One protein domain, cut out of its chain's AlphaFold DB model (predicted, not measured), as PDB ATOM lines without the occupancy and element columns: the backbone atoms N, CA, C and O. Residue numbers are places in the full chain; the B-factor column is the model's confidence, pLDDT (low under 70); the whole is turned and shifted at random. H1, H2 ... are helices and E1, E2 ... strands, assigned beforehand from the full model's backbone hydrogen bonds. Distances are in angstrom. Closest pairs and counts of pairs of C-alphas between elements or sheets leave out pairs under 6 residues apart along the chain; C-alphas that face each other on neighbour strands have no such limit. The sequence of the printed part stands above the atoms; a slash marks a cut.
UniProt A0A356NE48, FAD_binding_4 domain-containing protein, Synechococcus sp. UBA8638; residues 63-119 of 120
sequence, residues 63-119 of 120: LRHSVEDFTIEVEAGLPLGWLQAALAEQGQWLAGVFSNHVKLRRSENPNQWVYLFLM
ATOM      1  N   LEU A  63     -30.861   5.580 -39.938       93.06
ATOM      2  CA  LEU A  63     -31.307   4.314 -40.518       93.06
ATOM      3  C   LEU A  63     -32.757   4.016 -40.149       93.06
ATOM      4  O   LEU A  63     -33.525   3.552 -40.987       93.06
ATOM      5  N   ARG A  64     -33.131   4.302 -38.898       91.38
ATOM      6  CA  ARG A  64     -34.490   4.129 -38.380       91.38
ATOM      7  C   ARG A  64     -34.714   5.055 -37.194       91.38
ATOM      8  O   ARG A  64     -33.846   5.173 -36.339       91.38
ATOM      9  N   HIS A  65     -35.894   5.656 -37.109       91.19
ATOM     10  CA  HIS A  65     -36.330   6.434 -35.950       91.19
ATOM     11  C   HIS A  65     -37.701   5.927 -35.518       91.19
ATOM     12  O   HIS A  65     -38.672   6.058 -36.257       91.19
ATOM     13  N   SER A  66     -37.758   5.289 -34.350       90.94
ATOM     14  CA  SER A  66     -39.012   4.911 -33.703       90.94
ATOM     15  C   SER A  66     -39.342   5.955 -32.642       90.94
ATOM     16  O   SER A  66     -38.758   5.961 -31.555       90.94
ATOM     17  N   VAL A  67     -40.245   6.873 -32.991       89.19
ATOM     18  CA  VAL A  67     -40.644   7.984 -32.115       89.19
ATOM     19  C   VAL A  67     -41.317   7.450 -30.850       89.19
ATOM     20  O   VAL A  67     -40.939   7.854 -29.756       89.19
ATOM     21  N   GLU A  68     -42.243   6.499 -30.998       88.38
ATOM     22  CA  GLU A  68     -43.008   5.890 -29.897       88.38
ATOM     23  C   GLU A  68     -42.112   5.145 -28.902       88.38
ATOM     24  O   GLU A  68     -42.298   5.250 -27.691       88.38
ATOM     25  N   ASP A  69     -41.098   4.441 -29.411       86.31
ATOM     26  CA  ASP A  69     -40.160   3.683 -28.582       86.31
ATOM     27  C   ASP A  69     -39.024   4.551 -28.020       86.31
ATOM     28  O   ASP A  69     -38.151   4.033 -27.324       86.31
ATOM     29  N   PHE A  70     -38.971   5.845 -28.364       83.81
ATOM     30  CA  PHE A  70     -37.857   6.741 -28.032       83.81
ATOM     31  C   PHE A  70     -36.490   6.170 -28.443       83.81
ATOM     32  O   PHE A  70     -35.492   6.288 -27.723       83.81
ATOM     33  N   THR A  71     -36.437   5.539 -29.621       84.81
ATOM     34  CA  THR A  71     -35.211   4.942 -30.155       84.81
ATOM     35  C   THR A  71     -34.873   5.453 -31.541       84.81
ATOM     36  O   THR A  71     -35.727   5.607 -32.412       84.81
ATOM     37  N   ILE A  72     -33.583   5.676 -31.767       87.31
ATOM     38  CA  ILE A  72     -33.051   6.022 -33.081       87.31
ATOM     39  C   ILE A  72     -31.801   5.194 -33.366       87.31
ATOM     40  O   ILE A  72     -30.946   4.995 -32.498       87.31
ATOM     41  N   GLU A  73     -31.733   4.694 -34.592       89.56
ATOM     42  CA  GLU A  73     -30.650   3.898 -35.141       89.56
ATOM     43  C   GLU A  73     -29.917   4.737 -36.186       89.56
ATOM     44  O   GLU A  73     -30.512   5.188 -37.170       89.56
ATOM     45  N   VAL A  74     -28.619   4.952 -35.976       90.75
ATOM     46  CA  VAL A  74     -27.793   5.808 -36.838       90.75
ATOM     47  C   VAL A  74     -26.444   5.175 -37.138       90.75
ATOM     48  O   VAL A  74     -25.929   4.348 -36.376       90.75
ATOM     49  N   GLU A  75     -25.851   5.592 -38.250       91.31
ATOM     50  CA  GLU A  75     -24.460   5.294 -38.558       91.31
ATOM     51  C   GLU A  75     -23.505   6.136 -37.694       91.31
ATOM     52  O   GLU A  75     -23.780   7.278 -37.325       91.31
ATOM     53  N   ALA A  76     -22.342   5.555 -37.393       87.69
ATOM     54  CA  ALA A  76     -21.338   6.086 -36.469       87.69
ATOM     55  C   ALA A  76     -20.793   7.485 -36.806       87.69
ATOM     56  O   ALA A  76     -20.244   8.165 -35.942       87.69
ATOM     57  N   GLY A  77     -20.848   7.874 -38.078       91.19
ATOM     58  CA  GLY A  77     -20.323   9.137 -38.577       91.19
ATOM     59  C   GLY A  77     -21.313  10.291 -38.539       91.19
ATOM     60  O   GLY A  77     -20.926  11.387 -38.943       91.19
ATOM     61  N   LEU A  78     -22.561  10.073 -38.104       92.88
ATOM     62  CA  LEU A  78     -23.575  11.125 -38.055       92.88
ATOM     63  C   LEU A  78     -23.160  12.213 -37.046       92.88
ATOM     64  O   LEU A  78     -22.990  11.906 -35.862       92.88
ATOM     65  N   PRO A  79     -23.001  13.483 -37.472       91.00
ATOM     66  CA  PRO A  79     -22.693  14.571 -36.553       91.00
ATOM     67  C   PRO A  79     -23.767  14.712 -35.474       91.00
ATOM     68  O   PRO A  79     -24.961  14.727 -35.782       91.00
ATOM     69  N   LEU A  80     -23.353  14.899 -34.216       88.19
ATOM     70  CA  LEU A  80     -24.286  15.044 -33.092       88.19
ATOM     71  C   LEU A  80     -25.274  16.199 -33.307       88.19
ATOM     72  O   LEU A  80     -26.454  16.056 -33.007       88.19
ATOM     73  N   GLY A  81     -24.816  17.321 -33.871       90.31
ATOM     74  CA  GLY A  81     -25.690  18.453 -34.189       90.31
ATOM     75  C   GLY A  81     -26.775  18.112 -35.217       90.31
ATOM     76  O   GLY A  81     -27.903  18.575 -35.084       90.31
ATOM     77  N   TRP A  82     -26.468  17.267 -36.208       93.81
ATOM     78  CA  TRP A  82     -27.447  16.824 -37.208       93.81
ATOM     79  C   TRP A  82     -28.450  15.840 -36.611       93.81
ATOM     80  O   TRP A  82     -29.645  15.959 -36.862       93.81
ATOM     81  N   LEU A  83     -27.978  14.915 -35.770       91.94
ATOM     82  CA  LEU A  83     -28.852  14.025 -35.011       91.94
ATOM     83  C   LEU A  83     -29.812  14.825 -34.120       91.94
ATOM     84  O   LEU A  83     -31.014  14.598 -34.146       91.94
ATOM     85  N   GLN A  84     -29.292  15.802 -33.377       91.19
ATOM     86  CA  GLN A  84     -30.096  16.636 -32.488       91.19
ATOM     87  C   GLN A  84     -31.161  17.447 -33.243       91.19
ATOM     88  O   GLN A  84     -32.272  17.597 -32.736       91.19
ATOM     89  N   ALA A  85     -30.846  17.933 -34.448       92.81
ATOM     90  CA  ALA A  85     -31.805  18.618 -35.312       92.81
ATOM     91  C   ALA A  85     -32.927  17.678 -35.784       92.81
ATOM     92  O   ALA A  85     -34.095  18.020 -35.633       92.81
ATOM     93  N   ALA A  86     -32.586  16.474 -36.259       92.94
ATOM     94  CA  ALA A  86     -33.574  15.484 -36.697       92.94
ATOM     95  C   ALA A  86     -34.519  15.048 -35.561       92.94
ATOM     96  O   ALA A  86     -35.709  14.840 -35.766       92.94
ATOM     97  N   LEU A  87     -34.002  14.946 -34.336       91.75
ATOM     98  CA  LEU A  87     -34.811  14.636 -33.157       91.75
ATOM     99  C   LEU A  87     -35.753  15.776 -32.769       91.75
ATOM    100  O   LEU A  87     -36.906  15.529 -32.408       91.75
ATOM    101  N   ALA A  88     -35.283  17.020 -32.880       91.31
ATOM    102  CA  ALA A  88     -36.077  18.199 -32.557       91.31
ATOM    103  C   ALA A  88     -37.309  18.346 -33.466       91.31
ATOM    104  O   ALA A  88     -38.336  18.834 -33.001       91.31
ATOM    105  N   GLU A  89     -37.253  17.865 -34.716       93.19
ATOM    106  CA  GLU A  89     -38.418  17.809 -35.619       93.19
ATOM    107  C   GLU A  89     -39.575  16.974 -35.046       93.19
ATOM    108  O   GLU A  89     -40.734  17.237 -35.354       93.19
ATOM    109  N   GLN A  90     -39.269  16.002 -34.180       92.25
ATOM    110  CA  GLN A  90     -40.246  15.150 -33.490       92.25
ATOM    111  C   GLN A  90     -40.460  15.564 -32.022       92.25
ATOM    112  O   GLN A  90     -41.038  14.810 -31.243       92.25
ATOM    113  N   GLY A  91     -39.961  16.736 -31.611       90.00
ATOM    114  CA  GLY A  91     -40.030  17.207 -30.223       90.00
ATOM    115  C   GLY A  91     -39.180  16.395 -29.236       90.00
ATOM    116  O   GLY A  91     -39.405  16.481 -28.031       90.00
ATOM    117  N   GLN A  92     -38.217  15.608 -29.724       88.06
ATOM    118  CA  GLN A  92     -37.333  14.773 -28.908       88.06
ATOM    119  C   GLN A  92     -35.952  15.415 -28.735       88.06
ATOM    120  O   GLN A  92     -35.498  16.214 -29.560       88.06
ATOM    121  N   TRP A  93     -35.250  15.056 -27.655       84.56
ATOM    122  CA  TRP A  93     -33.930  15.605 -27.354       84.56
ATOM    123  C   TRP A  93     -32.982  14.572 -26.734       84.56
ATOM    124  O   TRP A  93     -33.387  13.781 -25.884       84.56
ATOM    125  N   LEU A  94     -31.692  14.603 -27.100       81.62
ATOM    126  CA  LEU A  94     -30.682  13.783 -26.427       81.62
ATOM    127  C   LEU A  94     -30.250  14.458 -25.123       81.62
ATOM    128  O   LEU A  94     -29.577  15.491 -25.116       81.62
ATOM    129  N   ALA A  95     -30.613  13.859 -23.992       68.12
ATOM    130  CA  ALA A  95     -30.202  14.337 -22.677       68.12
ATOM    131  C   ALA A  95     -28.695  14.092 -22.432       68.12
ATOM    132  O   ALA A  95     -28.300  13.055 -21.896       68.12
ATOM    133  N   GLY A  96     -27.867  15.074 -22.805       58.84
ATOM    134  CA  GLY A  96     -26.466  15.236 -22.396       58.84
ATOM    135  C   GLY A  96     -25.443  14.280 -23.029       58.84
ATOM    136  O   GLY A  96     -25.708  13.112 -23.299       58.84
ATOM    137  N   VAL A  97     -24.209  14.773 -23.189       47.66
ATOM    138  CA  VAL A  97     -23.060  14.094 -23.836       47.66
ATOM    139  C   VAL A  97     -22.520  12.870 -23.059       47.66
ATOM    140  O   VAL A  97     -21.537  12.262 -23.469       47.66
ATOM    141  N   PHE A  98     -23.171  12.484 -21.955       39.88
ATOM    142  CA  PHE A  98     -22.811  11.352 -21.089       39.88
ATOM    143  C   PHE A  98     -24.025  10.500 -20.680       39.88
ATOM    144  O   PHE A  98     -24.046   9.924 -19.592       39.88
ATOM    145  N   SER A  99     -25.070  10.408 -21.508       38.97
ATOM    146  CA  SER A  99     -26.127   9.431 -21.228       38.97
ATOM    147  C   SER A  99     -25.569   8.006 -21.354       38.97
ATOM    148  O   SER A  99     -25.250   7.537 -22.444       38.97
ATOM    149  N   ASN A 100     -25.479   7.315 -20.212       38.62
ATOM    150  CA  ASN A 100     -24.967   5.949 -19.990       38.62
ATOM    151  C   ASN A 100     -25.691   4.819 -20.771       38.62
ATOM    152  O   ASN A 100     -25.570   3.652 -20.408       38.62
ATOM    153  N   HIS A 101     -26.471   5.129 -21.810       47.91
ATOM    154  CA  HIS A 101     -27.314   4.171 -22.535       47.91
ATOM    155  C   HIS A 101     -27.102   4.224 -24.054       47.91
ATOM    156  O   HIS A 101     -28.037   4.032 -24.826       47.91
ATOM    157  N   VAL A 102     -25.862   4.438 -24.497       48.31
ATOM    158  CA  VAL A 102     -25.468   4.081 -25.864       48.31
ATOM    159  C   VAL A 102     -25.219   2.576 -25.886       48.31
ATOM    160  O   VAL A 102     -24.177   2.101 -25.433       48.31
ATOM    161  N   LYS A 103     -26.192   1.801 -26.371       48.72
ATOM    162  CA  LYS A 103     -26.005   0.360 -26.568       48.72
ATOM    163  C   LYS A 103     -25.526   0.122 -27.993       48.72
ATOM    164  O   LYS A 103     -26.246   0.384 -28.954       48.72
ATOM    165  N   LEU A 104     -24.314  -0.414 -28.119       43.50
ATOM    166  CA  LEU A 104     -23.875  -1.038 -29.362       43.50
ATOM    167  C   LEU A 104     -24.733  -2.285 -29.567       43.50
ATOM    168  O   LEU A 104     -24.603  -3.263 -28.830       43.50
ATOM    169  N   ARG A 105     -25.634  -2.241 -30.548       47.97
ATOM    170  CA  ARG A 105     -26.386  -3.417 -30.980       47.97
ATOM    171  C   ARG A 105     -25.834  -3.849 -32.330       47.97
ATOM    172  O   ARG A 105     -25.600  -3.033 -33.219       47.97
ATOM    173  N   ARG A 106     -25.626  -5.154 -32.486       42.72
ATOM    174  CA  ARG A 106     -25.405  -5.738 -33.807       42.72
ATOM    175  C   ARG A 106     -26.690  -5.541 -34.615       42.72
ATOM    176  O   ARG A 106     -27.752  -5.938 -34.135       42.72
ATOM    177  N   SER A 107     -26.598  -4.909 -35.786       50.78
ATOM    178  CA  SER A 107     -27.724  -4.862 -36.724       50.78
ATOM    179  C   SER A 107     -28.170  -6.286 -37.061       50.78
ATOM    180  O   SER A 107     -27.373  -7.225 -36.988       50.78
ATOM    181  N   GLU A 108     -29.421  -6.449 -37.485       51.81
ATOM    182  CA  GLU A 108     -29.883  -7.693 -38.115       51.81
ATOM    183  C   GLU A 108     -29.032  -8.047 -39.347       51.81
ATOM    184  O   GLU A 108     -28.853  -9.221 -39.669       51.81
ATOM    185  N   ASN A 109     -28.407  -7.046 -39.978       56.78
ATOM    186  CA  ASN A 109     -27.350  -7.252 -40.953       56.78
ATOM    187  C   ASN A 109     -25.992  -7.490 -40.251       56.78
ATOM    188  O   ASN A 109     -25.455  -6.585 -39.607       56.78
ATOM    189  N   PRO A 110     -25.360  -8.669 -40.411       51.50
ATOM    190  CA  PRO A 110     -24.139  -9.030 -39.689       51.50
ATOM    191  C   PRO A 110     -22.917  -8.161 -40.021       51.50
ATOM    192  O   PRO A 110     -21.938  -8.231 -39.275       51.50
ATOM    193  N   ASN A 111     -22.977  -7.359 -41.090       50.03
ATOM    194  CA  ASN A 111     -21.918  -6.444 -41.522       50.03
ATOM    195  C   ASN A 111     -22.170  -4.981 -41.117       50.03
ATOM    196  O   ASN A 111     -21.422  -4.099 -41.536       50.03
ATOM    197  N   GLN A 112     -23.210  -4.707 -40.327       45.81
ATOM    198  CA  GLN A 112     -23.616  -3.350 -39.982       45.81
ATOM    199  C   GLN A 112     -23.608  -3.150 -38.462       45.81
ATOM    200  O   GLN A 112     -24.250  -3.872 -37.696       45.81
ATOM    201  N   TRP A 113     -22.849  -2.148 -38.022       48.00
ATOM    202  CA  TRP A 113     -22.822  -1.695 -36.634       48.00
ATOM    203  C   TRP A 113     -23.725  -0.477 -36.505       48.00
ATOM    204  O   TRP A 113     -23.605   0.457 -37.297       48.00
ATOM    205  N   VAL A 114     -24.623  -0.497 -35.522       50.75
ATOM    206  CA  VAL A 114     -25.597   0.575 -35.293       50.75
ATOM    207  C   VAL A 114     -25.490   1.068 -33.865       50.75
ATOM    208  O   VAL A 114     -25.355   0.280 -32.924       50.75
ATOM    209  N   TYR A 115     -25.570   2.385 -33.712       54.19
ATOM    210  CA  TYR A 115     -25.763   3.001 -32.410       54.19
ATOM    211  C   TYR A 115     -27.257   3.086 -32.135       54.19
ATOM    212  O   TYR A 115     -27.988   3.687 -32.920       54.19
ATOM    213  N   LEU A 116     -27.689   2.482 -31.027       49.69
ATOM    214  CA  LEU A 116     -29.016   2.695 -30.470       49.69
ATOM    215  C   LEU A 116     -28.900   3.721 -29.349       49.69
ATOM    216  O   LEU A 116     -28.228   3.473 -28.341       49.69
ATOM    217  N   PHE A 117     -29.574   4.851 -29.521       56.09
ATOM    218  CA  PHE A 117     -29.766   5.814 -28.447       56.09
ATOM    219  C   PHE A 117     -31.127   5.563 -27.808       56.09
ATOM    220  O   PHE A 117     -32.143   5.568 -28.502       56.09
ATOM    221  N   LEU A 118     -31.130   5.326 -26.495       48.22
ATOM    222  CA  LEU A 118     -32.345   5.338 -25.686       48.22
ATOM    223  C   LEU A 118     -32.573   6.773 -25.218       48.22
ATOM    224  O   LEU A 118     -31.745   7.316 -24.479       48.22
ATOM    225  N   MET A 119     -33.651   7.391 -25.685       52.06
ATOM    226  CA  MET A 119     -34.002   8.752 -25.294       52.06
ATOM    227  C   MET A 119     -34.898   8.746 -24.052       52.06
ATOM    228  O   MET A 119     -35.553   7.748 -23.752       52.06
TER     229      MET A 119
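What this domain is: This is residues 63 to 119 of the 120 residues of the protein "FAD_binding_4 domain-containing protein" of Synechococcus sp. UBA8638 (UniProt A0A356NE48). Two strand hairpins, E1 with E2 and E3 with E4, stand side by side as one small twisted sheet, and a single short helix, H1, is set off from it and only grazes it. H1 lies in the connection from the first hairpin to the second, and a long unnamed stretch, residues 89 to 101, leads from it back to E3. The printed part has 57 residues with four named strands and one named helix, in the order E1, E2, H1, E3, E4; the sheet order is E1, E2, E4, E3, all antiparallel. The class is mixed, helices and strands, with 28 residues in named elements, under half of those printed. The whole is compact, with a radius of gyration of the C-alphas of 11.1 A and spans of 32 by 22 by 19 A.

How they stand to each other: Start at E1, residues 63 to 66, an edge strand that forms a hairpin with E2, residues 71 to 74. They are antiparallel at 172 degrees; C-alphas 65 and 72 face each other at 4.4 A, and N 63 and O 73 are within hydrogen-bond range at 2.8 A. Next comes H1, residues 80 to 88, which is only just on the sheet, with 5 pairs of C-alphas within 10 A, and only grazes it with residues 83 to 87. Every O i to N i+4 pair in H1 is within hydrogen-bond range. E3, residues 102 to 106, is the other edge strand and forms a hairpin with E4, residues 113 to 118. These two are antiparallel at 142 degrees, with N 103 and O 116 at 3.3 A. E4 is also the antiparallel neighbour of E2 at 151 degrees; look for N 117 and O 72 at 3.3 A. E3 is apart from E1 and E2. E2, H1 and E3 make a split strand-helix-strand unit, two strands running the same way with a helix between them in the chain and E4 between them in the sheet; its crossover is right-handed. The sheet is only just strongly twisted, its C-alphas lying up to 4.3 A off their best plane.

Where its parts are: Find C-alpha 63 at (-31.307, 4.314, -40.518); from there E1 runs 10.3 A to residue 66, and E2 covers 10.0 A. H1 begins at C-alpha 80, (-24.286, 15.044, -33.092), and runs 12.2 A. E3 covers 12.6 A, and E4 runs 16.1 A to C-alpha 118 at (-32.345, 5.338, -25.686).

The domain as a whole: The two C-alphas farthest apart are those of Gly 91 and Pro 110, at 32.1 A. The printed part has no cut. The link from H1 to E3 is long, with 13 residues. Mean pLDDT of the printed part is 72.1; residues 95 to 119 are under 70.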